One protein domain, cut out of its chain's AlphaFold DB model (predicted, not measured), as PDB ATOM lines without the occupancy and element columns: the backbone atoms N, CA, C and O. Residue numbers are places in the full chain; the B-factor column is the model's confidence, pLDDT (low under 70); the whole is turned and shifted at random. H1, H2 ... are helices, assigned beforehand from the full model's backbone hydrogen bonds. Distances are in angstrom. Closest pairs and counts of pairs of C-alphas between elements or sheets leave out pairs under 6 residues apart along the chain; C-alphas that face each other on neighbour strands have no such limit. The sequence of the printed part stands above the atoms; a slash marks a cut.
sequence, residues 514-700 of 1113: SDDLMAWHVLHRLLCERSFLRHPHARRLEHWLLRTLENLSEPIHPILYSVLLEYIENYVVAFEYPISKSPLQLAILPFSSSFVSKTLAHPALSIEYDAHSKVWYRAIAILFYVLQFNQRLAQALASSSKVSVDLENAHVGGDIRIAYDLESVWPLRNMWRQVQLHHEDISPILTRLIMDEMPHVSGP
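This is residues 514 to 700 of the 1113 residues of the protein "Uncharacterized protein AlNc14C52G4033" of Albugo laibachii Nc14 (UniProt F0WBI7). One long helix, H6, runs through the core, with H3 packed along one side of it and H1 packed on H3 in turn. H4 and H5 pack on the first part of H6, H9 of the helical hairpin H8 and H9 crosses it farther along, and H7 turns off at its last end. The printed part has 187 residues with nine named helices, H1 to H9 in order, and no named strand; the class is all helix, its packing part aligned, part crossed. It is compact, with a radius of gyration of the C-alphas of 16.6 A and spans of 49 by 39 by 26 A.

Begin at H1, residues 517 to 528, which touches H3, residues 559 to 574, where the C-alphas of His 524 and Val 563 come closest, 4.9 A; they run the same way at a shallow tilt of 26 degrees. Between them in the chain, H2, residues 538 to 550, is near H3, with 9 pairs of C-alphas within 10 A, and apart from H1. Next look at the hub, H6, residues 614 to 639, which touches six other helices. H3 runs the same way as H6 at a shallow tilt of 32 degrees, only just short of steep, closest at the C-alphas of Ile 568 and Phe 629, 5.9 A. H2 only just touches H6, with 3 pairs of C-alphas within 8 A, closest at Leu 549 and Arg 618, 5.9 A. H4, residues 593 to 600, touches residues 615 to 623 of H6 at a steep tilt of 52 degrees, closest at the C-alphas of Leu 600 and Ala 619, 5.7 A. H5, residues 603 to 606, touches H6, closest at the C-alphas of Leu 605 and Trp 616, 6.6 A. H7, residues 641 to 649, touches H6 only at the corner, and only just, with 3 pairs of C-alphas within 8 A, closest at Leu 637 and Val 643, 6.2 A. H8, residues 668 to 678, touches H5, closest at the C-alphas of Ser 606 and Asn 670, 6.5 A. H8 forms a hairpin with H9, residues 683 to 693, at a shallow tilt of 20 degrees, opposite ways, closest at the C-alphas of Gln 676 and Ser 683, 5.0 A. H9 touches residues 624 to 631 of H6 at a steep tilt of 45 degrees, closest at the C-alphas of Leu 627 and Leu 689, 6.1 A. Every O i to N i+4 pair is within hydrogen-bond range in H1, H2, H3, H4, H6, H8 and H9, and 4 of 5 are in H7; H5 is too short for such a pair.

Find C-alpha 517 at (-38.184, 42.481, -28.415), where H1 begins. H2 is 18.4 A long and H3 22.1 A. H6 runs 37.6 A from C-alpha 614 at (-23.934, 36.865, -19.813) to C-alpha 639 at (-39.366, 9.908, -41.021). H9 ends at C-alpha 693, (-31.043, 13.043, -25.674).

The two C-alphas farthest apart, those of Lys 581 and Glu 608, are 49.1 A apart, and the printed part has no cut. The links H3 to H4 and H7 to H8 are long, 18 residues each. The mean pLDDT of the printed part is 78.6; look for values under 70 at residues 577 to 586, 638 to 659, 661 to 666 and 695 to 700.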
ATOM      1  N   SER A 514     -31.949  46.288 -34.642       82.06
ATOM      2  CA  SER A 514     -31.375  46.137 -33.301       82.06
ATOM      3  C   SER A 514     -31.986  44.943 -32.559       82.06
ATOM      4  O   SER A 514     -33.065  44.461 -32.915       82.06
ATOM      5  N   ASP A 515     -31.290  44.470 -31.521       76.75
ATOM      6  CA  ASP A 515     -31.684  43.335 -30.671       76.75
ATOM      7  C   ASP A 515     -32.863  43.693 -29.732       76.75
ATOM      8  O   ASP A 515     -32.777  43.537 -28.516       76.75
ATOM      9  N   ASP A 516     -33.977  44.178 -30.287       84.12
ATOM     10  CA  ASP A 516     -35.166  44.589 -29.536       84.12
ATOM     11  C   ASP A 516     -36.262  43.516 -29.573       84.12
ATOM     12  O   ASP A 516     -36.410  42.771 -30.545       84.12
ATOM     13  N   LEU A 517     -37.112  43.477 -28.540       85.88
ATOM     14  CA  LEU A 517     -38.184  42.481 -28.415       85.88
ATOM     15  C   LEU A 517     -39.100  42.431 -29.652       85.88
ATOM     16  O   LEU A 517     -39.482  41.354 -30.112       85.88
ATOM     17  N   MET A 518     -39.436  43.587 -30.232       84.81
ATOM     18  CA  MET A 518     -40.253  43.641 -31.449       84.81
ATOM     19  C   MET A 518     -39.547  43.030 -32.662       84.81
ATOM     20  O   MET A 518     -40.207  42.363 -33.459       84.81
ATOM     21  N   ALA A 519     -38.223  43.170 -32.781       88.94
ATOM     22  CA  ALA A 519     -37.462  42.520 -33.845       88.94
ATOM     23  C   ALA A 519     -37.545  40.990 -33.729       88.94
ATOM     24  O   ALA A 519     -37.691  40.297 -34.735       88.94
ATOM     25  N   TRP A 520     -37.562  40.459 -32.502       90.00
ATOM     26  CA  TRP A 520     -37.698  39.022 -32.263       90.00
ATOM     27  C   TRP A 520     -39.093  38.513 -32.631       90.00
ATOM     28  O   TRP A 520     -39.217  37.440 -33.218       90.00
ATOM     29  N   HIS A 521     -40.147  39.291 -32.359       90.56
ATOM     30  CA  HIS A 521     -41.501  38.967 -32.820       90.56
ATOM     31  C   HIS A 521     -41.608  38.951 -34.348       90.56
ATOM     32  O   HIS A 521     -42.236  38.045 -34.898       90.56
ATOM     33  N   VAL A 522     -40.990  39.922 -35.028       91.62
ATOM     34  CA  VAL A 522     -40.944  39.974 -36.498       91.62
ATOM     35  C   VAL A 522     -40.223  38.744 -37.041       91.62
ATOM     36  O   VAL A 522     -40.777  38.029 -37.877       91.62
ATOM     37  N   LEU A 523     -39.027  38.453 -36.521       92.69
ATOM     38  CA  LEU A 523     -38.234  37.310 -36.957       92.69
ATOM     39  C   LEU A 523     -38.971  35.988 -36.729       92.69
ATOM     40  O   LEU A 523     -39.064  35.177 -37.646       92.69
ATOM     41  N   HIS A 524     -39.536  35.791 -35.536       93.88
ATOM     42  CA  HIS A 524     -40.321  34.606 -35.210       93.88
ATOM     43  C   HIS A 524     -41.449  34.389 -36.222       93.88
ATOM     44  O   HIS A 524     -41.617  33.287 -36.733       93.88
ATOM     45  N   ARG A 525     -42.203  35.443 -36.562       92.88
ATOM     46  CA  ARG A 525     -43.296  35.333 -37.535       92.88
ATOM     47  C   ARG A 525     -42.793  35.003 -38.937       92.88
ATOM     48  O   ARG A 525     -43.366  34.124 -39.566       92.88
ATOM     49  N   LEU A 526     -41.715  35.633 -39.402       92.06
ATOM     50  CA  LEU A 526     -41.120  35.304 -40.703       92.06
ATOM     51  C   LEU A 526     -40.592  33.863 -40.767       92.06
ATOM     52  O   LEU A 526     -40.660  33.232 -41.822       92.06
ATOM     53  N   LEU A 527     -40.081  33.332 -39.653       92.50
ATOM     54  CA  LEU A 527     -39.687  31.928 -39.552       92.50
ATOM     55  C   LEU A 527     -40.911  31.002 -39.582       92.50
ATOM     56  O   LEU A 527     -40.904  30.053 -40.360       92.50
ATOM     57  N   CYS A 528     -41.988  31.299 -38.847       91.88
ATOM     58  CA  CYS A 528     -43.219  30.494 -38.901       91.88
ATOM     59  C   CYS A 528     -43.809  30.408 -40.321       91.88
ATOM     60  O   CYS A 528     -44.315  29.363 -40.725       91.88
ATOM     61  N   GLU A 529     -43.751  31.503 -41.085       89.38
ATOM     62  CA  GLU A 529     -44.253  31.565 -42.469       89.38
ATOM     63  C   GLU A 529     -43.260  30.993 -43.496       89.38
ATOM     64  O   GLU A 529     -43.530  30.963 -44.699       89.38
ATOM     65  N   ARG A 530     -42.106  30.507 -43.020       89.19
ATOM     66  CA  ARG A 530     -41.025  29.921 -43.820       89.19
ATOM     67  C   ARG A 530     -40.476  30.870 -44.887       89.19
ATOM     68  O   ARG A 530     -39.931  30.427 -45.900       89.19
ATOM     69  N   SER A 531     -40.572  32.181 -44.665       85.06
ATOM     70  CA  SER A 531     -40.163  33.199 -45.640       85.06
ATOM     71  C   SER A 531     -38.676  33.106 -45.978       85.06
ATOM     72  O   SER A 531     -38.273  33.253 -47.130       85.06
ATOM     73  N   PHE A 532     -37.839  32.763 -44.996       84.94
ATOM     74  CA  PHE A 532     -36.404  32.570 -45.212       84.94
ATOM     75  C   PHE A 532     -36.070  31.361 -46.097       84.94
ATOM     76  O   PHE A 532     -34.995  31.351 -46.685       84.94
ATOM     77  N   LEU A 533     -36.983  30.393 -46.274       82.75
ATOM     78  CA  LEU A 533     -36.789  29.283 -47.217       82.75
ATOM     79  C   LEU A 533     -36.922  29.706 -48.682       82.75
ATOM     80  O   LEU A 533     -36.450  29.008 -49.571       82.75
ATOM     81  N   ARG A 534     -37.562  30.848 -48.948       81.50
ATOM     82  CA  ARG A 534     -37.808  31.361 -50.305       81.50
ATOM     83  C   ARG A 534     -36.798  32.425 -50.730       81.50
ATOM     84  O   ARG A 534     -36.789  32.830 -51.892       81.50
ATOM     85  N   HIS A 535     -35.953  32.893 -49.807       80.81
ATOM     86  CA  HIS A 535     -35.075  34.042 -50.017       80.81
ATOM     87  C   HIS A 535     -33.618  33.749 -49.609       80.81
ATOM     88  O   HIS A 535     -33.372  33.197 -48.538       80.81
ATOM     89  N   PRO A 536     -32.613  34.164 -50.407       77.50
ATOM     90  CA  PRO A 536     -31.209  33.820 -50.175       77.50
ATOM     91  C   PRO A 536     -30.556  34.717 -49.105       77.50
ATOM     92  O   PRO A 536     -29.745  35.596 -49.407       77.50
ATOM     93  N   HIS A 537     -30.900  34.504 -47.830       83.00
ATOM     94  CA  HIS A 537     -30.364  35.281 -46.700       83.00
ATOM     95  C   HIS A 537     -29.804  34.439 -45.539       83.00
ATOM     96  O   HIS A 537     -29.501  34.992 -44.482       83.00
ATOM     97  N   ALA A 538     -29.570  33.141 -45.760       81.06
ATOM     98  CA  ALA A 538     -29.123  32.166 -44.757       81.06
ATOM     99  C   ALA A 538     -27.996  32.666 -43.829       81.06
ATOM    100  O   ALA A 538     -28.151  32.689 -42.611       81.06
ATOM    101  N   ARG A 539     -26.880  33.148 -44.402       85.00
ATOM    102  CA  ARG A 539     -25.710  33.632 -43.638       85.00
ATOM    103  C   ARG A 539     -25.984  34.898 -42.834       85.00
ATOM    104  O   ARG A 539     -25.427  35.079 -41.758       85.00
ATOM    105  N   ARG A 540     -26.801  35.811 -43.370       88.12
ATOM    106  CA  ARG A 540     -27.152  37.050 -42.660       88.12
ATOM    107  C   ARG A 540     -28.075  36.748 -41.485       88.12
ATOM    108  O   ARG A 540     -27.892  37.340 -40.431       88.12
ATOM    109  N   LEU A 541     -29.007  35.811 -41.664       90.12
ATOM    110  CA  LEU A 541     -29.869  35.314 -40.595       90.12
ATOM    111  C   LEU A 541     -29.062  34.624 -39.490       90.12
ATOM    112  O   LEU A 541     -29.231  34.961 -38.324       90.12
ATOM    113  N   GLU A 542     -28.150  33.717 -39.854       90.19
ATOM    114  CA  GLU A 542     -27.238  33.085 -38.894       90.19
ATOM    115  C   GLU A 542     -26.431  34.146 -38.132       90.19
ATOM    116  O   GLU A 542     -26.428  34.155 -36.906       90.19
ATOM    117  N   HIS A 543     -25.804  35.093 -38.837       90.06
ATOM    118  CA  HIS A 543     -25.010  36.146 -38.202       90.06
ATOM    119  C   HIS A 543     -25.834  37.038 -37.266       90.06
ATOM    120  O   HIS A 543     -25.343  37.411 -36.200       90.06
ATOM    121  N   TRP A 544     -27.069  37.376 -37.651       91.31
ATOM    122  CA  TRP A 544     -27.984  38.144 -36.808       91.31
ATOM    123  C   TRP A 544     -28.272  37.383 -35.510       91.31
ATOM    124  O   TRP A 544     -28.000  37.907 -34.435       91.31
ATOM    125  N   LEU A 545     -28.675  36.108 -35.604       91.44
ATOM    126  CA  LEU A 545     -28.935  35.262 -34.433       91.44
ATOM    127  C   LEU A 545     -27.698  35.097 -33.547       91.44
ATOM    128  O   LEU A 545     -27.805  35.195 -32.328       91.44
ATOM    129  N   LEU A 546     -26.519  34.880 -34.136       91.38
ATOM    130  CA  LEU A 546     -25.272  34.771 -33.380       91.38
ATOM    131  C   LEU A 546     -24.981  36.058 -32.603       91.38
ATOM    132  O   LEU A 546     -24.674  35.979 -31.418       91.38
ATOM    133  N   ARG A 547     -25.134  37.234 -33.226       91.00
ATOM    134  CA  ARG A 547     -24.954  38.527 -32.549       91.00
ATOM    135  C   ARG A 547     -25.941  38.695 -31.393       91.00
ATOM    136  O   ARG A 547     -25.523  39.056 -30.295       91.00
ATOM    137  N   THR A 548     -27.215  38.379 -31.616       89.12
ATOM    138  CA  THR A 548     -28.248  38.449 -30.577       89.12
ATOM    139  C   THR A 548     -27.919  37.521 -29.405       89.12
ATOM    140  O   THR A 548     -27.994  37.934 -28.251       89.12
ATOM    141  N   LEU A 549     -27.478  36.287 -29.684       90.50
ATOM    142  CA  LEU A 549     -27.062  35.309 -28.671       90.50
ATOM    143  C   LEU A 549     -25.805  35.748 -27.903       90.50
ATOM    144  O   LEU A 549     -25.677  35.465 -26.712       90.50
ATOM    145  N   GLU A 550     -24.874  36.443 -28.558       89.44
ATOM    146  CA  GLU A 550     -23.682  37.010 -27.914       89.44
ATOM    147  C   GLU A 550     -24.010  38.177 -26.978       89.44
ATOM    148  O   GLU A 550     -23.336  38.350 -25.960       89.44
ATOM    149  N   ASN A 551     -25.061  38.934 -27.292       86.75
ATOM    150  CA  ASN A 551     -25.489  40.105 -26.534       86.75
ATOM    151  C   ASN A 551     -26.549  39.815 -25.464       86.75
ATOM    152  O   ASN A 551     -26.930  40.751 -24.757       86.75
ATOM    153  N   LEU A 552     -26.991  38.560 -25.308       85.81
ATOM    154  CA  LEU A 552     -28.037  38.183 -24.355       85.81
ATOM    155  C   LEU A 552     -27.764  38.722 -22.946       85.81
ATOM    156  O   LEU A 552     -26.701  38.507 -22.355       85.81
ATOM    157  N   SER A 553     -28.770  39.401 -22.405       77.75
ATOM    158  CA  SER A 553     -28.825  39.891 -21.030       77.75
ATOM    159  C   SER A 553     -30.097  39.401 -20.342       77.75
ATOM    160  O   SER A 553     -31.057  39.010 -21.003       77.75
ATOM    161  N   GLU A 554     -30.100  39.420 -19.013       74.31
ATOM    162  CA  GLU A 554     -31.262  39.036 -18.211       74.31
ATOM    163  C   GLU A 554     -32.407  40.064 -18.329       74.31
ATOM    164  O   GLU A 554     -32.120  41.267 -18.370       74.31
ATOM    165  N   PRO A 555     -33.690  39.636 -18.338       75.75
ATOM    166  CA  PRO A 555     -34.200  38.256 -18.412       75.75
ATOM    167  C   PRO A 555     -34.245  37.685 -19.843       75.75
ATOM    168  O   PRO A 555     -34.545  38.403 -20.797       75.75
ATOM    169  N   ILE A 556     -34.013  36.369 -20.003       81.31
ATOM    170  CA  ILE A 556     -34.209  35.702 -21.304       81.31
ATOM    171  C   ILE A 556     -35.701  35.686 -21.629       81.31
ATOM    172  O   ILE A 556     -36.485  35.000 -20.975       81.31
ATOM    173  N   HIS A 557     -36.090  36.402 -22.679       85.12
ATOM    174  CA  HIS A 557     -37.478  36.423 -23.113       85.12
ATOM    175  C   HIS A 557     -37.896  35.059 -23.712       85.12
ATOM    176  O   HIS A 557     -37.181  34.543 -24.579       85.12
ATOM    177  N   PRO A 558     -39.073  34.496 -23.359       88.19
ATOM    178  CA  PRO A 558     -39.525  33.183 -23.839       88.19
ATOM    179  C   PRO A 558     -39.556  33.032 -25.364       88.19
ATOM    180  O   PRO A 558     -39.335  31.945 -25.894       88.19
ATOM    181  N   ILE A 559     -39.782  34.137 -26.082       90.81
ATOM    182  CA  ILE A 559     -39.811  34.133 -27.548       90.81
ATOM    183  C   ILE A 559     -38.474  33.737 -28.182       90.81
ATOM    184  O   ILE A 559     -38.488  33.254 -29.310       90.81
ATOM    185  N   LEU A 560     -37.338  33.869 -27.475       91.75
ATOM    186  CA  LEU A 560     -36.051  33.373 -27.974       91.75
ATOM    187  C   LEU A 560     -36.137  31.894 -28.320       91.75
ATOM    188  O   LEU A 560     -35.705  31.469 -29.384       91.75
ATOM    189  N   TYR A 561     -36.703  31.109 -27.405       91.44
ATOM    190  CA  TYR A 561     -36.785  29.664 -27.544       91.44
ATOM    191  C   TYR A 561     -37.710  29.287 -28.700       91.44
ATOM    192  O   TYR A 561     -37.406  28.359 -29.445       91.44
ATOM    193  N   SER A 562     -38.787  30.052 -28.910       93.69
ATOM    194  CA  SER A 562     -39.656  29.904 -30.079       93.69
ATOM    195  C   SER A 562     -38.932  30.261 -31.380       93.69
ATOM    196  O   SER A 562     -39.022  29.510 -32.342       93.69
ATOM    197  N   VAL A 563     -38.155  31.351 -31.411       94.19
ATOM    198  CA  VAL A 563     -37.321  31.725 -32.570       94.19
ATOM    199  C   VAL A 563     -36.310  30.625 -32.890       94.19
ATOM    200  O   VAL A 563     -36.194  30.226 -34.044       94.19
ATOM    201  N   LEU A 564     -35.599  30.110 -31.881       94.00
ATOM    202  CA  LEU A 564     -34.616  29.037 -32.054       94.00
ATOM    203  C   LEU A 564     -35.271  27.743 -32.547       94.00
ATOM    204  O   LEU A 564     -34.717  27.087 -33.425       94.00
ATOM    205  N   LEU A 565     -36.447  27.389 -32.025       93.94
ATOM    206  CA  LEU A 565     -37.188  26.214 -32.473       93.94
ATOM    207  C   LEU A 565     -37.631  26.355 -33.933       93.94
ATOM    208  O   LEU A 565     -37.346  25.476 -34.737       93.94
ATOM    209  N   GLU A 566     -38.262  27.471 -34.300       94.38
ATOM    210  CA  GLU A 566     -38.690  27.719 -35.682       94.38
ATOM    211  C   GLU A 566     -37.494  27.799 -36.642       94.38
ATOM    212  O   GLU A 566     -37.579  27.381 -37.796       94.38
ATOM    213  N   TYR A 567     -36.343  28.288 -36.178       93.00
ATOM    214  CA  TYR A 567     -35.101  28.261 -36.948       93.00
ATOM    215  C   TYR A 567     -34.630  26.827 -37.242       93.00
ATOM    216  O   TYR A 567     -34.264  26.527 -38.380       93.00
ATOM    217  N   ILE A 568     -34.698  25.930 -36.250       91.19
ATOM    218  CA  ILE A 568     -34.401  24.495 -36.409       91.19
ATOM    219  C   ILE A 568     -35.410  23.833 -37.355       91.19
ATOM    220  O   ILE A 568     -35.011  23.109 -38.264       91.19
ATOM    221  N   GLU A 569     -36.705  24.100 -37.182       90.62
ATOM    222  CA  GLU A 569     -37.765  23.532 -38.025       90.62
ATOM    223  C   GLU A 569     -37.595  23.945 -39.487       90.62
ATOM    224  O   GLU A 569     -37.661  23.110 -40.387       90.62
ATOM    225  N   ASN A 570     -37.290  25.216 -39.752       89.00
ATOM    226  CA  ASN A 570     -37.025  25.641 -41.119       89.00
ATOM    227  C   ASN A 570     -35.755  24.989 -41.696       89.00
ATOM    228  O   ASN A 570     -35.745  24.663 -42.879       89.00
ATOM    229  N   TYR A 571     -34.707  24.746 -40.899       85.62
ATOM    230  CA  TYR A 571     -33.540  23.980 -41.360       85.62
ATOM    231  C   TYR A 571     -33.922  22.551 -41.770       85.62
ATOM    232  O   TYR A 571     -33.536  22.098 -42.845       85.62
ATOM    233  N   VAL A 572     -34.727  21.864 -40.958       82.88
ATOM    234  CA  VAL A 572     -35.227  20.513 -41.260       82.88
ATOM    235  C   VAL A 572     -36.090  20.508 -42.528       82.88
ATOM    236  O   VAL A 572     -35.898  19.678 -43.414       82.88
ATOM    237  N   VAL A 573     -37.002  21.472 -42.663       83.25
ATOM    238  CA  VAL A 573     -37.882  21.609 -43.834       83.25
ATOM    239  C   VAL A 573     -37.107  22.002 -45.097       83.25
ATOM    240  O   VAL A 573     -37.530  21.674 -46.205       83.25
ATOM    241  N   ALA A 574     -35.953  22.668 -44.978       76.62
ATOM    242  CA  ALA A 574     -35.133  23.039 -46.132       76.62
ATOM    243  C   ALA A 574     -34.668  21.821 -46.954       76.62
ATOM    244  O   ALA A 574     -34.438  21.961 -48.155       76.62
ATOM    245  N   PHE A 575     -34.585  20.631 -46.344       72.69
ATOM    246  CA  PHE A 575     -34.299  19.383 -47.059       72.69
ATOM    247  C   PHE A 575     -35.479  18.891 -47.911       72.69
ATOM    248  O   PHE A 575     -35.274  18.194 -48.899       72.69
ATOM    249  N   GLU A 576     -36.717  19.271 -47.587       70.88
ATOM    250  CA  GLU A 576     -37.897  18.953 -48.405       70.88
ATOM    251  C   GLU A 576     -38.054  19.914 -49.596       70.88
ATOM    252  O   GLU A 576     -38.598  19.537 -50.636       70.88
ATOM    253  N   TYR A 577     -37.563  21.151 -49.451       67.69
ATOM    254  CA  TYR A 577     -37.724  22.237 -50.422       67.69
ATOM    255  C   TYR A 577     -36.380  22.904 -50.779       67.69
ATOM    256  O   TYR A 577     -36.173  24.081 -50.468       67.69
ATOM    257  N   PRO A 578     -35.449  22.198 -51.448       63.59
ATOM    258  CA  PRO A 578     -34.169  22.783 -51.829       63.59
ATOM    259  C   PRO A 578     -34.357  23.928 -52.841       63.59
ATOM    260  O   PRO A 578     -35.014  23.765 -53.871       63.59
ATOM    261  N   ILE A 579     -33.738  25.088 -52.577       61.03
ATOM    262  CA  ILE A 579     -33.811  26.283 -53.446       61.03
ATOM    263  C   ILE A 579     -33.148  26.031 -54.815       61.03
ATOM    264  O   ILE A 579     -33.531  26.632 -55.817       61.03
ATOM    265  N   SER A 580     -32.151  25.142 -54.891       57.12
ATOM    266  CA  SER A 580     -31.467  24.809 -56.147       57.12
ATOM    267  C   SER A 580     -30.958  23.367 -56.170       57.12
ATOM    268  O   SER A 580     -30.674  22.782 -55.127       57.12
ATOM    269  N   LYS A 581     -30.842  22.790 -57.375       57.91
ATOM    270  CA  LYS A 581     -30.457  21.384 -57.596       57.91
ATOM    271  C   LYS A 581     -28.944  21.102 -57.510       57.91
ATOM    272  O   LYS A 581     -28.570  19.944 -57.642       57.91
ATOM    273  N   SER A 582     -28.073  22.103 -57.313       47.78
ATOM    274  CA  SER A 582     -26.614  21.883 -57.195       47.78
ATOM    275  C   SER A 582     -25.813  23.160 -56.867       47.78
ATOM    276  O   SER A 582     -25.984  24.149 -57.588       47.78
ATOM    277  N   PRO A 583     -24.834  23.127 -55.938       52.84
ATOM    278  CA  PRO A 583     -24.839  22.357 -54.687       52.84
ATOM    279  C   PRO A 583     -25.974  22.852 -53.772       52.84
ATOM    280  O   PRO A 583     -26.459  23.965 -53.969       52.84
ATOM    281  N   LEU A 584     -26.403  22.035 -52.799       54.00
ATOM    282  CA  LEU A 584     -27.468  22.349 -51.830       54.00
ATOM    283  C   LEU A 584     -27.183  23.677 -51.107       54.00
ATOM    284  O   LEU A 584     -26.569  23.722 -50.042       54.00
ATOM    285  N   GLN A 585     -27.629  24.787 -51.693       57.34
ATOM    286  CA  GLN A 585     -27.688  26.071 -51.014       57.34
ATOM    287  C   GLN A 585     -28.856  25.989 -50.044       57.34
ATOM    288  O   GLN A 585     -29.998  26.294 -50.396       57.34
ATOM    289  N   LEU A 586     -28.565  25.515 -48.834       62.50
ATOM    290  CA  LEU A 586     -29.538  25.523 -47.759       62.50
ATOM    291  C   LEU A 586     -29.940  26.971 -47.491       62.50
ATOM    292  O   LEU A 586     -29.106  27.860 -47.298       62.50
ATOM    293  N   ALA A 587     -31.246  27.195 -47.490       70.19
ATOM    294  CA  ALA A 587     -31.837  28.492 -47.209       70.19
ATOM    295  C   ALA A 587     -31.554  28.972 -45.774       70.19
ATOM    296  O   ALA A 587     -31.663  30.159 -45.469       70.19
ATOM    297  N   ILE A 588     -31.179  28.033 -44.900       81.38
ATOM    298  CA  ILE A 588     -30.859  28.224 -43.492       81.38
ATOM    299  C   ILE A 588     -29.637  27.376 -43.151       81.38
ATOM    300  O   ILE A 588     -29.514  26.246 -43.612       81.38
ATOM    301  N   LEU A 589     -28.732  27.931 -42.349       82.62
ATOM    302  CA  LEU A 589     -27.516  27.260 -41.894       82.62
ATOM    303  C   LEU A 589     -27.653  26.892 -40.411       82.62
ATOM    304  O   LEU A 589     -28.279  27.644 -39.675       82.62
ATOM    305  N   PRO A 590     -27.092  25.768 -39.944       85.69
ATOM    306  CA  PRO A 590     -26.989  25.494 -38.518       85.69
ATOM    307  C   PRO A 590     -25.845  26.320 -37.909       85.69
ATOM    308  O   PRO A 590     -24.947  26.766 -38.622       85.69
ATOM    309  N   PHE A 591     -25.820  26.483 -36.583       87.75
ATOM    310  CA  PHE A 591     -24.698  27.166 -35.933       87.75
ATOM    311  C   PHE A 591     -23.359  26.408 -36.088       87.75
ATOM    312  O   PHE A 591     -23.254  25.176 -36.041       87.75
ATOM    313  N   SER A 592     -22.265  27.158 -36.225       84.12
ATOM    314  CA  SER A 592     -20.918  26.565 -36.259       84.12
ATOM    315  C   SER A 592     -20.536  25.864 -34.933       84.12
ATOM    316  O   SER A 592     -20.936  26.266 -33.842       84.12
ATOM    317  N   SER A 593     -19.735  24.793 -34.996       79.75
ATOM    318  CA  SER A 593     -19.352  23.959 -33.837       79.75
ATOM    319  C   SER A 593     -18.318  24.688 -33.043       79.75
ATOM    320  O   SER A 593     -18.289  24.537 -31.833       79.75
ATOM    321  N   SER A 594     -17.479  25.469 -33.714       82.75
ATOM    322  CA  SER A 594     -16.554  26.379 -33.070       82.75
ATOM    323  C   SER A 594     -17.321  27.320 -32.146       82.75
ATOM    324  O   SER A 594     -16.955  27.436 -30.981       82.75
ATOM    325  N   PHE A 595     -18.430  27.912 -32.602       86.81
ATOM    326  CA  PHE A 595     -19.269  28.772 -31.771       86.81
ATOM    327  C   PHE A 595     -19.955  28.011 -30.629       86.81
ATOM    328  O   PHE A 595     -19.857  28.432 -29.472       86.81
ATOM    329  N   VAL A 596     -20.617  26.889 -30.927       86.56
ATOM    330  CA  VAL A 596     -21.320  26.080 -29.916       86.56
ATOM    331  C   VAL A 596     -20.342  25.550 -28.864       86.56
ATOM    332  O   VAL A 596     -20.541  25.773 -27.674       86.56
ATOM    333  N   SER A 597     -19.233  24.950 -29.294       83.06
ATOM    334  CA  SER A 597     -18.209  24.391 -28.406       83.06
ATOM    335  C   SER A 597     -17.525  25.479 -27.591       83.06
ATOM    336  O   SER A 597     -17.348  25.300 -26.394       83.06
ATOM    337  N   LYS A 598     -17.191  26.633 -28.185       86.25
ATOM    338  CA  LYS A 598     -16.617  27.771 -27.444       86.25
ATOM    339  C   LYS A 598     -17.572  28.289 -26.367       86.25
ATOM    340  O   LYS A 598     -17.120  28.697 -25.302       86.25
ATOM    341  N   THR A 599     -18.874  28.281 -26.648       88.06
ATOM    342  CA  THR A 599     -19.900  28.727 -25.700       88.06
ATOM    343  C   THR A 599     -20.067  27.724 -24.561       88.06
ATOM    344  O   THR A 599     -19.973  28.104 -23.399       88.06
ATOM    345  N   LEU A 600     -20.292  26.449 -24.886       86.75
ATOM    346  CA  LEU A 600     -20.613  25.407 -23.906       86.75
ATOM    347  C   LEU A 600     -19.384  24.891 -23.142       86.75
ATOM    348  O   LEU A 600     -19.530  24.396 -22.029       86.75
ATOM    349  N   ALA A 601     -18.170  25.055 -23.674       82.38
ATOM    350  CA  ALA A 601     -16.923  24.751 -22.967       82.38
ATOM    351  C   ALA A 601     -16.392  25.929 -22.125       82.38
ATOM    352  O   ALA A 601     -15.261  25.876 -21.638       82.38
ATOM    353  N   HIS A 602     -17.158  27.016 -21.964       84.25
ATOM    354  CA  HIS A 602     -16.679  28.175 -21.218       84.25
ATOM    355  C   HIS A 602     -16.461  27.824 -19.729       84.25
ATOM    356  O   HIS A 602     -17.378  27.311 -19.083       84.25
ATOM    357  N   PRO A 603     -15.298  28.151 -19.129       78.25
ATOM    358  CA  PRO A 603     -14.947  27.713 -17.773       78.25
ATOM    359  C   PRO A 603     -15.923  28.205 -16.696       78.25
ATOM    360  O   PRO A 603     -16.161  27.499 -15.720       78.25
ATOM    361  N   ALA A 604     -16.553  29.368 -16.887       82.81
ATOM    362  CA  ALA A 604     -17.580  29.886 -15.972       82.81
ATOM    363  C   ALA A 604     -18.774  28.929 -15.770       82.81
ATOM    364  O   ALA A 604     -19.369  28.924 -14.699       82.81
ATOM    365  N   LEU A 605     -19.084  28.078 -16.755       81.69
ATOM    366  CA  LEU A 605     -20.190  27.115 -16.682       81.69
ATOM    367  C   LEU A 605     -19.879  25.907 -15.787       81.69
ATOM    368  O   LEU A 605     -20.764  25.109 -15.483       81.69
ATOM    369  N   SER A 606     -18.617  25.746 -15.375       73.88
ATOM    370  CA  SER A 606     -18.195  24.723 -14.409       73.88
ATOM    371  C   SER A 606     -18.346  25.166 -12.948       73.88
ATOM    372  O   SER A 606     -18.188  24.349 -12.040       73.88
ATOM    373  N   ILE A 607     -18.645  26.449 -12.723       77.94
ATOM    374  CA  ILE A 607     -18.814  27.072 -11.405       77.94
ATOM    375  C   ILE A 607     -20.324  27.163 -11.098       77.94
ATOM    376  O   ILE A 607     -21.154  26.675 -11.864       77.94
ATOM    377  N   GLU A 608     -20.707  27.705  -9.948       78.00
ATOM    378  CA  GLU A 608     -22.102  28.026  -9.638       78.00
ATOM    379  C   GLU A 608     -22.678  29.087 -10.580       78.00
ATOM    380  O   GLU A 608     -21.952  29.865 -11.209       78.00
ATOM    381  N   TYR A 609     -24.006  29.073 -10.691       82.94
ATOM    382  CA  TYR A 609     -24.740  30.037 -11.489       82.94
ATOM    383  C   TYR A 609     -24.490  31.463 -10.998       82.94
ATOM    384  O   TYR A 609     -24.597  31.753  -9.809       82.94
ATOM    385  N   ASP A 610     -24.183  32.351 -11.938       83.25
ATOM    386  CA  ASP A 610     -24.029  33.781 -11.693       83.25
ATOM    387  C   ASP A 610     -25.034  34.537 -12.562       83.25
ATOM    388  O   ASP A 610     -24.889  34.578 -13.787       83.25
ATOM    389  N   ALA A 611     -26.028  35.153 -11.916       83.25
ATOM    390  CA  ALA A 611     -27.072  35.939 -12.572       83.25
ATOM    391  C   ALA A 611     -26.519  37.176 -13.307       83.25
ATOM    392  O   ALA A 611     -27.144  37.726 -14.207       83.25
ATOM    393  N   HIS A 612     -25.311  37.635 -12.982       83.69
ATOM    394  CA  HIS A 612     -24.705  38.767 -13.684       83.69
ATOM    395  C   HIS A 612     -23.867  38.340 -14.896       83.69
ATOM    396  O   HIS A 612     -23.435  39.179 -15.694       83.69
ATOM    397  N   SER A 613     -23.654  37.036 -15.084       87.31
ATOM    398  CA  SER A 613     -22.819  36.512 -16.155       87.31
ATOM    399  C   SER A 613     -23.626  36.248 -17.423       87.31
ATOM    400  O   SER A 613     -24.355  35.263 -17.543       87.31
ATOM    401  N   LYS A 614     -23.393  37.072 -18.453       88.94
ATOM    402  CA  LYS A 614     -23.934  36.865 -19.813       88.94
ATOM    403  C   LYS A 614     -23.617  35.478 -20.388       88.94
ATOM    404  O   LYS A 614     -24.348  34.964 -21.231       88.94
ATOM    405  N   VAL A 615     -22.528  34.860 -19.923       90.81
ATOM    406  CA  VAL A 615     -22.102  33.524 -20.355       90.81
ATOM    407  C   VAL A 615     -23.150  32.472 -20.003       90.81
ATOM    408  O   VAL A 615     -23.414  31.606 -20.833       90.81
ATOM    409  N   TRP A 616     -23.767  32.555 -18.819       90.44
ATOM    410  CA  TRP A 616     -24.773  31.588 -18.382       90.44
ATOM    411  C   TRP A 616     -26.015  31.627 -19.272       90.44
ATOM    412  O   TRP A 616     -26.401  30.595 -19.814       90.44
ATOM    413  N   TYR A 617     -26.576  32.810 -19.525       89.81
ATOM    414  CA  TYR A 617     -27.759  32.955 -20.382       89.81
ATOM    415  C   TYR A 617     -27.506  32.495 -21.816       89.81
ATOM    416  O   TYR A 617     -28.302  31.746 -22.387       89.81
ATOM    417  N   ARG A 618     -26.356  32.885 -22.380       91.31
ATOM    418  CA  ARG A 618     -25.919  32.418 -23.695       91.31
ATOM    419  C   ARG A 618     -25.808  30.896 -23.716       91.31
ATOM    420  O   ARG A 618     -26.322  30.258 -24.627       91.31
ATOM    421  N   ALA A 619     -25.167  30.299 -22.717       90.62
ATOM    422  CA  ALA A 619     -24.989  28.856 -22.658       90.62
ATOM    423  C   ALA A 619     -26.313  28.100 -22.491       90.62
ATOM    424  O   ALA A 619     -26.476  27.055 -23.110       90.62
ATOM    425  N   ILE A 620     -27.273  28.632 -21.727       91.69
ATOM    426  CA  ILE A 620     -28.615  28.047 -21.582       91.69
ATOM    427  C   ILE A 620     -29.364  28.070 -22.919       91.69
ATOM    428  O   ILE A 620     -29.885  27.038 -23.343       91.69
ATOM    429  N   ALA A 621     -29.368  29.207 -23.623       92.19
ATOM    430  CA  ALA A 621     -30.008  29.325 -24.934       92.19
ATOM    431  C   ALA A 621     -29.365  28.396 -25.981       92.19
ATOM    432  O   ALA A 621     -30.071  27.733 -26.743       92.19
ATOM    433  N   ILE A 622     -28.030  28.296 -25.990       92.00
ATOM    434  CA  ILE A 622     -27.305  27.390 -26.891       92.00
ATOM    435  C   ILE A 622     -27.518  25.924 -26.520       92.00
ATOM    436  O   ILE A 622     -27.688  25.106 -27.417       92.00
ATOM    437  N   LEU A 623     -27.568  25.580 -25.232       90.81
ATOM    438  CA  LEU A 623     -27.870  24.218 -24.802       90.81
ATOM    439  C   LEU A 623     -29.283  23.804 -25.236       90.81
ATOM    440  O   LEU A 623     -29.458  22.718 -25.781       90.81
ATOM    441  N   PHE A 624     -30.271  24.689 -25.068       92.62
ATOM    442  CA  PHE A 624     -31.625  24.470 -25.577       92.62
ATOM    443  C   PHE A 624     -31.631  24.240 -27.094       92.62
ATOM    444  O   PHE A 624     -32.215  23.263 -27.559       92.62
ATOM    445  N   TYR A 625     -30.948  25.105 -27.856       92.94
ATOM    446  CA  TYR A 625     -30.836  24.968 -29.309       92.94
ATOM    447  C   TYR A 625     -30.210  23.630 -29.710       92.94
ATOM    448  O   TYR A 625     -30.759  22.941 -30.560       92.94
ATOM    449  N   VAL A 626     -29.089  23.246 -29.093       90.25
ATOM    450  CA  VAL A 626     -28.367  22.012 -29.430       90.25
ATOM    451  C   VAL A 626     -29.232  20.776 -29.195       90.25
ATOM    452  O   VAL A 626     -29.326  19.926 -30.079       90.25
ATOM    453  N   LEU A 627     -29.889  20.690 -28.035       89.50
ATOM    454  CA  LEU A 627     -30.736  19.546 -27.699       89.50
ATOM    455  C   LEU A 627     -31.948  19.447 -28.636       89.50
ATOM    456  O   LEU A 627     -32.242  18.376 -29.158       89.50
ATOM    457  N   GLN A 628     -32.624  20.572 -28.901       91.06
ATOM    458  CA  GLN A 628     -33.741  20.608 -29.851       91.06
ATOM    459  C   GLN A 628     -33.292  20.263 -31.271       91.06
ATOM    460  O   GLN A 628     -33.986  19.537 -31.978       91.06
ATOM    461  N   PHE A 629     -32.129  20.762 -31.695       89.12
ATOM    462  CA  PHE A 629     -31.587  20.498 -33.022       89.12
ATOM    463  C   PHE A 629     -31.332  19.005 -33.221       89.12
ATOM    464  O   PHE A 629     -31.822  18.439 -34.197       89.12
ATOM    465  N   ASN A 630     -30.632  18.358 -32.282       85.44
ATOM    466  CA  ASN A 630     -30.353  16.923 -32.352       85.44
ATOM    467  C   ASN A 630     -31.652  16.099 -32.377       85.44
ATOM    468  O   ASN A 630     -31.821  15.253 -33.258       85.44
ATOM    469  N   GLN A 631     -32.608  16.403 -31.490       84.94
ATOM    470  CA  GLN A 631     -33.880  15.682 -31.414       84.94
ATOM    471  C   GLN A 631     -34.700  15.811 -32.707       84.94
ATOM    472  O   GLN A 631     -35.201  14.815 -33.236       84.94
ATOM    473  N   ARG A 632     -34.849  17.032 -33.236       85.38
ATOM    474  CA  ARG A 632     -35.645  17.288 -34.447       85.38
ATOM    475  C   ARG A 632     -34.995  16.719 -35.695       85.38
ATOM    476  O   ARG A 632     -35.690  16.135 -36.524       85.38
ATOM    477  N   LEU A 633     -33.674  16.818 -35.804       80.19
ATOM    478  CA  LEU A 633     -32.939  16.224 -36.912       80.19
ATOM    479  C   LEU A 633     -33.042  14.691 -36.896       80.19
ATOM    480  O   LEU A 633     -33.320  14.095 -37.934       80.19
ATOM    481  N   ALA A 634     -32.921  14.052 -35.728       74.94
ATOM    482  CA  ALA A 634     -33.107  12.606 -35.594       74.94
ATOM    483  C   ALA A 634     -34.527  12.158 -35.995       74.94
ATOM    484  O   ALA A 634     -34.686  11.166 -36.709       74.94
ATOM    485  N   GLN A 635     -35.564  12.909 -35.603       79.56
ATOM    486  CA  GLN A 635     -36.956  12.652 -36.010       79.56
ATOM    487  C   GLN A 635     -37.169  12.812 -37.523       79.56
ATOM    488  O   GLN A 635     -37.872  12.011 -38.147       79.56
ATOM    489  N   ALA A 636     -36.552  13.823 -38.132       74.31
ATOM    490  CA  ALA A 636     -36.638  14.050 -39.569       74.31
ATOM    491  C   ALA A 636     -35.950  12.933 -40.366       74.31
ATOM    492  O   ALA A 636     -36.532  12.391 -41.305       74.31
ATOM    493  N   LEU A 637     -34.755  12.520 -39.934       70.12
ATOM    494  CA  LEU A 637     -34.003  11.424 -40.549       70.12
ATOM    495  C   LEU A 637     -34.721  10.077 -40.404       70.12
ATOM    496  O   LEU A 637     -34.684   9.259 -41.317       70.12
ATOM    497  N   ALA A 638     -35.432   9.859 -39.294       68.12
ATOM    498  CA  ALA A 638     -36.247   8.662 -39.104       68.12
ATOM    499  C   ALA A 638     -37.522   8.640 -39.969       68.12
ATOM    500  O   ALA A 638     -38.010   7.562 -40.304       68.12
ATOM    501  N   SER A 639     -38.085   9.806 -40.303       68.00
ATOM    502  CA  SER A 639     -39.366   9.908 -41.021       68.00
ATOM    503  C   SER A 639     -39.226  10.055 -42.542       68.00
ATOM    504  O   SER A 639     -40.144   9.666 -43.263       68.00
ATOM    505  N   SER A 640     -38.093  10.558 -43.049       62.34
ATOM    506  CA  SER A 640     -37.901  10.840 -44.476       62.34
ATOM    507  C   SER A 640     -36.639  10.190 -45.049       62.34
ATOM    508  O   SER A 640     -35.518  10.626 -44.794       62.34
ATOM    509  N   SER A 641     -36.818   9.189 -45.918       57.22
ATOM    510  CA  SER A 641     -35.710   8.535 -46.634       57.22
ATOM    511  C   SER A 641     -34.959   9.479 -47.582       57.22
ATOM    512  O   SER A 641     -33.773   9.285 -47.824       57.22
ATOM    513  N   LYS A 642     -35.606  10.542 -48.083       59.62
ATOM    514  CA  LYS A 642     -34.983  11.519 -48.996       59.62
ATOM    515  C   LYS A 642     -33.935  12.394 -48.307       59.62
ATOM    516  O   LYS A 642     -32.900  12.673 -48.896       59.62
ATOM    517  N   VAL A 643     -34.177  12.762 -47.046       58.75
ATOM    518  CA  VAL A 643     -33.267  13.615 -46.261       58.75
ATOM    519  C   VAL A 643     -31.919  12.919 -46.042       58.75
ATOM    520  O   VAL A 643     -30.885  13.576 -46.087       58.75
ATOM    521  N   SER A 644     -31.917  11.589 -45.874       58.31
ATOM    522  CA  SER A 644     -30.683  10.804 -45.706       58.31
ATOM    523  C   SER A 644     -29.778  10.826 -46.948       58.31
ATOM    524  O   SER A 644     -28.588  11.101 -46.830       58.31
ATOM    525  N   VAL A 645     -30.359  10.654 -48.142       57.97
ATOM    526  CA  VAL A 645     -29.634  10.643 -49.427       57.97
ATOM    527  C   VAL A 645     -29.070  12.024 -49.768       57.97
ATOM    528  O   VAL A 645     -27.958  12.143 -50.284       57.97
ATOM    529  N   ASP A 646     -29.814  13.091 -49.471       57.25
ATOM    530  CA  ASP A 646     -29.368  14.455 -49.759       57.25
ATOM    531  C   ASP A 646     -28.285  14.936 -48.772       57.25
ATOM    532  O   ASP A 646     -27.394  15.682 -49.180       57.25
ATOM    533  N   LEU A 647     -28.289  14.476 -47.510       60.22
ATOM    534  CA  LEU A 647     -27.253  14.818 -46.522       60.22
ATOM    535  C   LEU A 647     -25.869  14.255 -46.880       60.22
ATOM    536  O   LEU A 647     -24.862  14.947 -46.704       60.22
ATOM    537  N   GLU A 648     -25.811  13.024 -47.393       54.12
ATOM    538  CA  GLU A 648     -24.561  12.381 -47.826       54.12
ATOM    539  C   GLU A 648     -23.946  13.112 -49.029       54.12
ATOM    540  O   GLU A 648     -22.735  13.331 -49.089       54.12
ATOM    541  N   ASN A 649     -24.796  13.599 -49.938       49.47
ATOM    542  CA  ASN A 649     -24.390  14.340 -51.132       49.47
ATOM    543  C   ASN A 649     -24.084  15.826 -50.875       49.47
ATOM    544  O   ASN A 649     -23.510  16.500 -51.733       49.47
ATOM    545  N   ALA A 650     -24.427  16.363 -49.701       50.81
ATOM    546  CA  ALA A 650     -24.249  17.778 -49.380       50.81
ATOM    547  C   ALA A 650     -22.793  18.181 -49.039       50.81
ATOM    548  O   ALA A 650     -22.531  19.328 -48.672       50.81
ATOM    549  N   HIS A 651     -21.822  17.275 -49.203       43.81
ATOM    550  CA  HIS A 651     -20.390  17.492 -48.952       43.81
ATOM    551  C   HIS A 651     -19.691  18.379 -50.004       43.81
ATOM    552  O   HIS A 651     -18.685  17.998 -50.601       43.81
ATOM    553  N   VAL A 652     -20.174  19.607 -50.209       39.47
ATOM    554  CA  VAL A 652     -19.457  20.630 -50.988       39.47
ATOM    555  C   VAL A 652     -19.564  21.997 -50.295       39.47
ATOM    556  O   VAL A 652     -20.346  22.860 -50.681       39.47
ATOM    557  N   GLY A 653     -18.737  22.214 -49.263       36.34
ATOM    558  CA  GLY A 653     -18.266  23.559 -48.889       36.34
ATOM    559  C   GLY A 653     -18.910  24.290 -47.699       36.34
ATOM    560  O   GLY A 653     -18.622  25.474 -47.520       36.34
ATOM    561  N   GLY A 654     -19.728  23.641 -46.866       40.09
ATOM    562  CA  GLY A 654     -20.239  24.219 -45.612       40.09
ATOM    563  C   GLY A 654     -20.410  23.159 -44.523       40.09
ATOM    564  O   GLY A 654     -20.666  22.005 -44.845       40.09
ATOM    565  N   ASP A 655     -20.254  23.548 -43.254       43.81
ATOM    566  CA  ASP A 655     -20.414  22.707 -42.051       43.81
ATOM    567  C   ASP A 655     -21.869  22.195 -41.895       43.81
ATOM    568  O   ASP A 655     -22.613  22.614 -41.009       43.81
ATOM    569  N   ILE A 656     -22.313  21.291 -42.768       50.12
ATOM    570  CA  ILE A 656     -23.585  20.577 -42.625       50.12
ATOM    571  C   ILE A 656     -23.366  19.514 -41.554       50.12
ATOM    572  O   ILE A 656     -22.660  18.528 -41.764       50.12
ATOM    573  N   ARG A 657     -23.908  19.755 -40.359       55.41
ATOM    574  CA  ARG A 657     -23.728  18.864 -39.208       55.41
ATOM    575  C   ARG A 657     -24.898  17.919 -39.043       55.41
ATOM    576  O   ARG A 657     -26.044  18.349 -38.998       55.41
ATOM    577  N   ILE A 658     -24.556  16.644 -38.877       56.28
ATOM    578  CA  ILE A 658     -25.486  15.534 -38.635       56.28
ATOM    579  C   ILE A 658     -25.939  15.492 -37.161       56.28
ATOM    580  O   ILE A 658     -27.029  15.015 -36.879       56.28
ATOM    581  N   ALA A 659     -25.134  16.011 -36.222       62.66
ATOM    582  CA  ALA A 659     -25.481  16.220 -34.810       62.66
ATOM    583  C   ALA A 659     -24.390  17.052 -34.104       62.66
ATOM    584  O   ALA A 659     -23.247  17.113 -34.575       62.66
ATOM    585  N   TYR A 660     -24.710  17.663 -32.961       71.00
ATOM    586  CA  TYR A 660     -23.709  18.223 -32.045       71.00
ATOM    587  C   TYR A 660     -23.258  17.170 -31.024       71.00
ATOM    588  O   TYR A 660     -24.088  16.517 -30.395       71.00
ATOM    589  N   ASP A 661     -21.941  17.040 -30.835       69.38
ATOM    590  CA  ASP A 661     -21.341  16.125 -29.854       69.38
ATOM    591  C   ASP A 661     -21.430  16.723 -28.439       69.38
ATOM    592  O   ASP A 661     -20.659  17.612 -28.074       69.38
ATOM    593  N   LEU A 662     -22.392  16.233 -27.655       69.06
ATOM    594  CA  LEU A 662     -22.601  16.582 -26.245       69.06
ATOM    595  C   LEU A 662     -21.718  15.742 -25.290       69.06
ATOM    596  O   LEU A 662     -21.701  15.999 -24.088       69.06
ATOM    597  N   GLU A 663     -20.980  14.740 -25.793       58.25
ATOM    598  CA  GLU A 663     -20.462  13.610 -25.004       58.25
ATOM    599  C   GLU A 663     -19.011  13.754 -24.505       58.25
ATOM    600  O   GLU A 663     -18.455  12.774 -24.013       58.25
ATOM    601  N   SER A 664     -18.311  14.884 -24.668       55.66
ATOM    602  CA  SER A 664     -16.866  14.872 -24.339       55.66
ATOM    603  C   SER A 664     -16.261  16.079 -23.626       55.66
ATOM    604  O   SER A 664     -15.173  15.923 -23.074       55.66
ATOM    605  N   VAL A 665     -16.911  17.250 -23.556       55.41
ATOM    606  CA  VAL A 665     -16.200  18.471 -23.094       55.41
ATOM    607  C   VAL A 665     -17.010  19.411 -22.187       55.41
ATOM    608  O   VAL A 665     -16.427  20.275 -21.536       55.41
ATOM    609  N   TRP A 666     -18.336  19.288 -22.094       69.69
ATOM    610  CA  TRP A 666     -19.160  20.364 -21.518       69.69
ATOM    611  C   TRP A 666     -19.659  20.047 -20.096       69.69
ATOM    612  O   TRP A 666     -20.021  18.900 -19.817       69.69
ATOM    613  N   PRO A 667     -19.753  21.038 -19.185       71.62
ATOM    614  CA  PRO A 667     -20.269  20.864 -17.824       71.62
ATOM    615  C   PRO A 667     -21.808  20.734 -17.802       71.62
ATOM    616  O   PRO A 667     -22.484  21.336 -16.970       71.62
ATOM    617  N   LEU A 668     -22.377  19.927 -18.706       74.94
ATOM    618  CA  LEU A 668     -23.818  19.790 -18.957       74.94
ATOM    619  C   LEU A 668     -24.613  19.447 -17.704       74.94
ATOM    620  O   LEU A 668     -25.676  20.010 -17.481       74.94
ATOM    621  N   ARG A 669     -24.092  18.552 -16.858       72.00
ATOM    622  CA  ARG A 669     -24.766  18.163 -15.612       72.00
ATOM    623  C   ARG A 669     -24.802  19.303 -14.598       72.00
ATOM    624  O   ARG A 669     -25.822  19.489 -13.940       72.00
ATOM    625  N   ASN A 670     -23.720  20.081 -14.499       76.31
ATOM    626  CA  ASN A 670     -23.716  21.284 -13.671       76.31
ATOM    627  C   ASN A 670     -24.706  22.303 -14.235       76.31
ATOM    628  O   ASN A 670     -25.560  22.773 -13.496       76.31
ATOM    629  N   MET A 671     -24.678  22.564 -15.545       82.88
ATOM    630  CA  MET A 671     -25.643  23.465 -16.179       82.88
ATOM    631  C   MET A 671     -27.088  23.025 -15.940       82.88
ATOM    632  O   MET A 671     -27.909  23.837 -15.529       82.88
ATOM    633  N   TRP A 672     -27.392  21.740 -16.123       83.69
ATOM    634  CA  TRP A 672     -28.716  21.180 -15.873       83.69
ATOM    635  C   TRP A 672     -29.156  21.406 -14.427       83.69
ATOM    636  O   TRP A 672     -30.251  21.907 -14.180       83.69
ATOM    637  N   ARG A 673     -28.277  21.109 -13.468       81.31
ATOM    638  CA  ARG A 673     -28.528  21.338 -12.047       81.31
ATOM    639  C   ARG A 673     -28.774  22.818 -11.736       81.31
ATOM    640  O   ARG A 673     -29.717  23.134 -11.023       81.31
ATOM    641  N   GLN A 674     -27.931  23.710 -12.250       84.75
ATOM    642  CA  GLN A 674     -28.047  25.150 -12.027       84.75
ATOM    643  C   GLN A 674     -29.342  25.707 -12.635       84.75
ATOM    644  O   GLN A 674     -30.051  26.467 -11.981       84.75
ATOM    645  N   VAL A 675     -29.716  25.264 -13.839       85.88
ATOM    646  CA  VAL A 675     -30.992  25.629 -14.471       85.88
ATOM    647  C   VAL A 675     -32.180  25.136 -13.647       85.88
ATOM    648  O   VAL A 675     -33.127  25.890 -13.455       85.88
ATOM    649  N   GLN A 676     -32.123  23.916 -13.101       84.62
ATOM    650  CA  GLN A 676     -33.174  23.410 -12.212       84.62
ATOM    651  C   GLN A 676     -33.330  24.227 -10.926       84.62
ATOM    652  O   GLN A 676     -34.435  24.297 -10.397       84.62
ATOM    653  N   LEU A 677     -32.242  24.814 -10.424       83.00
ATOM    654  CA  LEU A 677     -32.238  25.617  -9.201       83.00
ATOM    655  C   LEU A 677     -32.656  27.076  -9.431       83.00
ATOM    656  O   LEU A 677     -33.261  27.664  -8.542       83.00
ATOM    657  N   HIS A 678     -32.314  27.660 -10.584       84.38
ATOM    658  CA  HIS A 678     -32.404  29.109 -10.807       84.38
ATOM    659  C   HIS A 678     -33.363  29.536 -11.930       84.38
ATOM    660  O   HIS A 678     -33.704  30.713 -12.003       84.38
ATOM    661  N   HIS A 679     -33.823  28.621 -12.791       84.50
ATOM    662  CA  HIS A 679     -34.714  28.940 -13.912       84.50
ATOM    663  C   HIS A 679     -35.923  27.999 -13.981       84.50
ATOM    664  O   HIS A 679     -35.954  27.051 -14.773       84.50
ATOM    665  N   GLU A 680     -36.946  28.296 -13.182       84.25
ATOM    666  CA  GLU A 680     -38.179  27.500 -13.108       84.25
ATOM    667  C   GLU A 680     -38.903  27.389 -14.461       84.25
ATOM    668  O   GLU A 680     -39.384  26.312 -14.807       84.25
ATOM    669  N   ASP A 681     -38.887  28.452 -15.271       84.25
ATOM    670  CA  ASP A 681     -39.629  28.515 -16.538       84.25
ATOM    671  C   ASP A 681     -39.117  27.528 -17.601       84.25
ATOM    672  O   ASP A 681     -39.902  26.933 -18.343       84.25
ATOM    673  N   ILE A 682     -37.794  27.334 -17.695       86.38
ATOM    674  CA  ILE A 682     -37.175  26.468 -18.718       86.38
ATOM    675  C   ILE A 682     -36.749  25.101 -18.183       86.38
ATOM    676  O   ILE A 682     -36.607  24.154 -18.959       86.38
ATOM    677  N   SER A 683     -36.568  24.973 -16.870       87.94
ATOM    678  CA  SER A 683     -36.121  23.743 -16.213       87.94
ATOM    679  C   SER A 683     -36.898  22.483 -16.640       87.94
ATOM    680  O   SER A 683     -36.238  21.493 -16.988       87.94
ATOM    681  N   PRO A 684     -38.247  22.472 -16.717       88.69
ATOM    682  CA  PRO A 684     -39.001  21.292 -17.145       88.69
ATOM    683  C   PRO A 684     -38.706  20.893 -18.592       88.69
ATOM    684  O   PRO A 684     -38.527  19.711 -18.892       88.69
ATOM    685  N   ILE A 685     -38.620  21.883 -19.486       88.44
ATOM    686  CA  ILE A 685     -38.372  21.665 -20.913       88.44
ATOM    687  C   ILE A 685     -36.946  21.156 -21.110       88.44
ATOM    688  O   ILE A 685     -36.744  20.146 -21.780       88.44
ATOM    689  N   LEU A 686     -35.965  21.804 -20.481       88.44
ATOM    690  CA  LEU A 686     -34.567  21.406 -20.586       88.44
ATOM    691  C   LEU A 686     -34.324  20.023 -19.972       88.44
ATOM    692  O   LEU A 686     -33.621  19.211 -20.559       88.44
ATOM    693  N   THR A 687     -34.945  19.724 -18.827       86.69
ATOM    694  CA  THR A 687     -34.873  18.401 -18.192       86.69
ATOM    695  C   THR A 687     -35.407  17.320 -19.123       86.69
ATOM    696  O   THR A 687     -34.747  16.302 -19.303       86.69
ATOM    697  N   ARG A 688     -36.565  17.548 -19.752       88.38
ATOM    698  CA  ARG A 688     -37.114  16.608 -20.732       88.38
ATOM    699  C   ARG A 688     -36.159  16.406 -21.909       88.38
ATOM    700  O   ARG A 688     -35.862  15.270 -22.241       88.38
ATOM    701  N   LEU A 689     -35.639  17.491 -22.481       86.56
ATOM    702  CA  LEU A 689     -34.710  17.429 -23.610       86.56
ATOM    703  C   LEU A 689     -33.412  16.686 -23.273       86.56
ATOM    704  O   LEU A 689     -32.947  15.877 -24.067       86.56
ATOM    705  N   ILE A 690     -32.842  16.921 -22.089       83.38
ATOM    706  CA  ILE A 690     -31.637  16.214 -21.635       83.38
ATOM    707  C   ILE A 690     -31.935  14.736 -21.387       83.38
ATOM    708  O   ILE A 690     -31.113  13.895 -21.727       83.38
ATOM    709  N   MET A 691     -33.092  14.399 -20.815       81.12
ATOM    710  CA  MET A 691     -33.480  13.003 -20.598       81.12
ATOM    711  C   MET A 691     -33.740  12.257 -21.911       81.12
ATOM    712  O   MET A 691     -33.396  11.080 -22.003       81.12
ATOM    713  N   ASP A 692     -34.319  12.932 -22.906       80.12
ATOM    714  CA  ASP A 692     -34.584  12.371 -24.232       80.12
ATOM    715  C   ASP A 692     -33.273  12.155 -25.021       80.12
ATOM    716  O   ASP A 692     -33.106  11.120 -25.662       80.12
ATOM    717  N   GLU A 693     -32.327  13.100 -24.950       74.44
ATOM    718  CA  GLU A 693     -31.043  13.043 -25.674       74.44
ATOM    719  C   GLU A 693     -29.963  12.230 -24.930       74.44
ATOM    720  O   GLU A 693     -29.078  11.629 -25.536       74.44
ATOM    721  N   MET A 694     -29.991  12.220 -23.596       73.75
ATOM    722  CA  MET A 694     -28.982  11.593 -22.737       73.75
ATOM    723  C   MET A 694     -29.628  10.780 -21.597       73.75
ATOM    724  O   MET A 694     -29.373  11.055 -20.420       73.75
ATOM    725  N   PRO A 695     -30.393   9.710 -21.889       65.88
ATOM    726  CA  PRO A 695     -31.108   8.924 -20.872       65.88
ATOM    727  C   PRO A 695     -30.176   8.206 -19.883       65.88
ATOM    728  O   PRO A 695     -30.588   7.814 -18.792       65.88
ATOM    729  N   HIS A 696     -28.903   8.033 -20.247       61.97
ATOM    730  CA  HIS A 696     -27.865   7.481 -19.375       61.97
ATOM    731  C   HIS A 696     -27.443   8.460 -18.262       61.97
ATOM    732  O   HIS A 696     -26.837   8.051 -17.270       61.97
ATOM    733  N   VAL A 697     -27.750   9.754 -18.392       64.69
ATOM    734  CA  VAL A 697     -27.477  10.746 -17.355       64.69
ATOM    735  C   VAL A 697     -28.601  10.711 -16.324       64.69
ATOM    736  O   VAL A 697     -29.722  11.134 -16.575       64.69
ATOM    737  N   SER A 698     -28.284  10.229 -15.122       59.81
ATOM    738  CA  SER A 698     -29.208  10.323 -13.988       59.81
ATOM    739  C   SER A 698     -29.472  11.789 -13.626       59.81
ATOM    740  O   SER A 698     -28.537  12.594 -13.617       59.81
ATOM    741  N   GLY A 699     -30.724  12.117 -13.288       58.66
ATOM    742  CA  GLY A 699     -31.115  13.467 -12.874       58.66
ATOM    743  C   GLY A 699     -30.245  14.011 -11.729       58.66
ATOM    744  O   GLY A 699     -29.851  13.244 -10.842       58.66
ATOM    745  N   PRO A 700     -29.905  15.312 -11.733       59.84
ATOM    746  CA  PRO A 700     -29.002  15.874 -10.738       59.84
ATOM    747  C   PRO A 700     -29.651  15.896  -9.343       59.84
ATOM    748  O   PRO A 700     -30.822  16.230  -9.170       59.84
TER     749      PRO A 700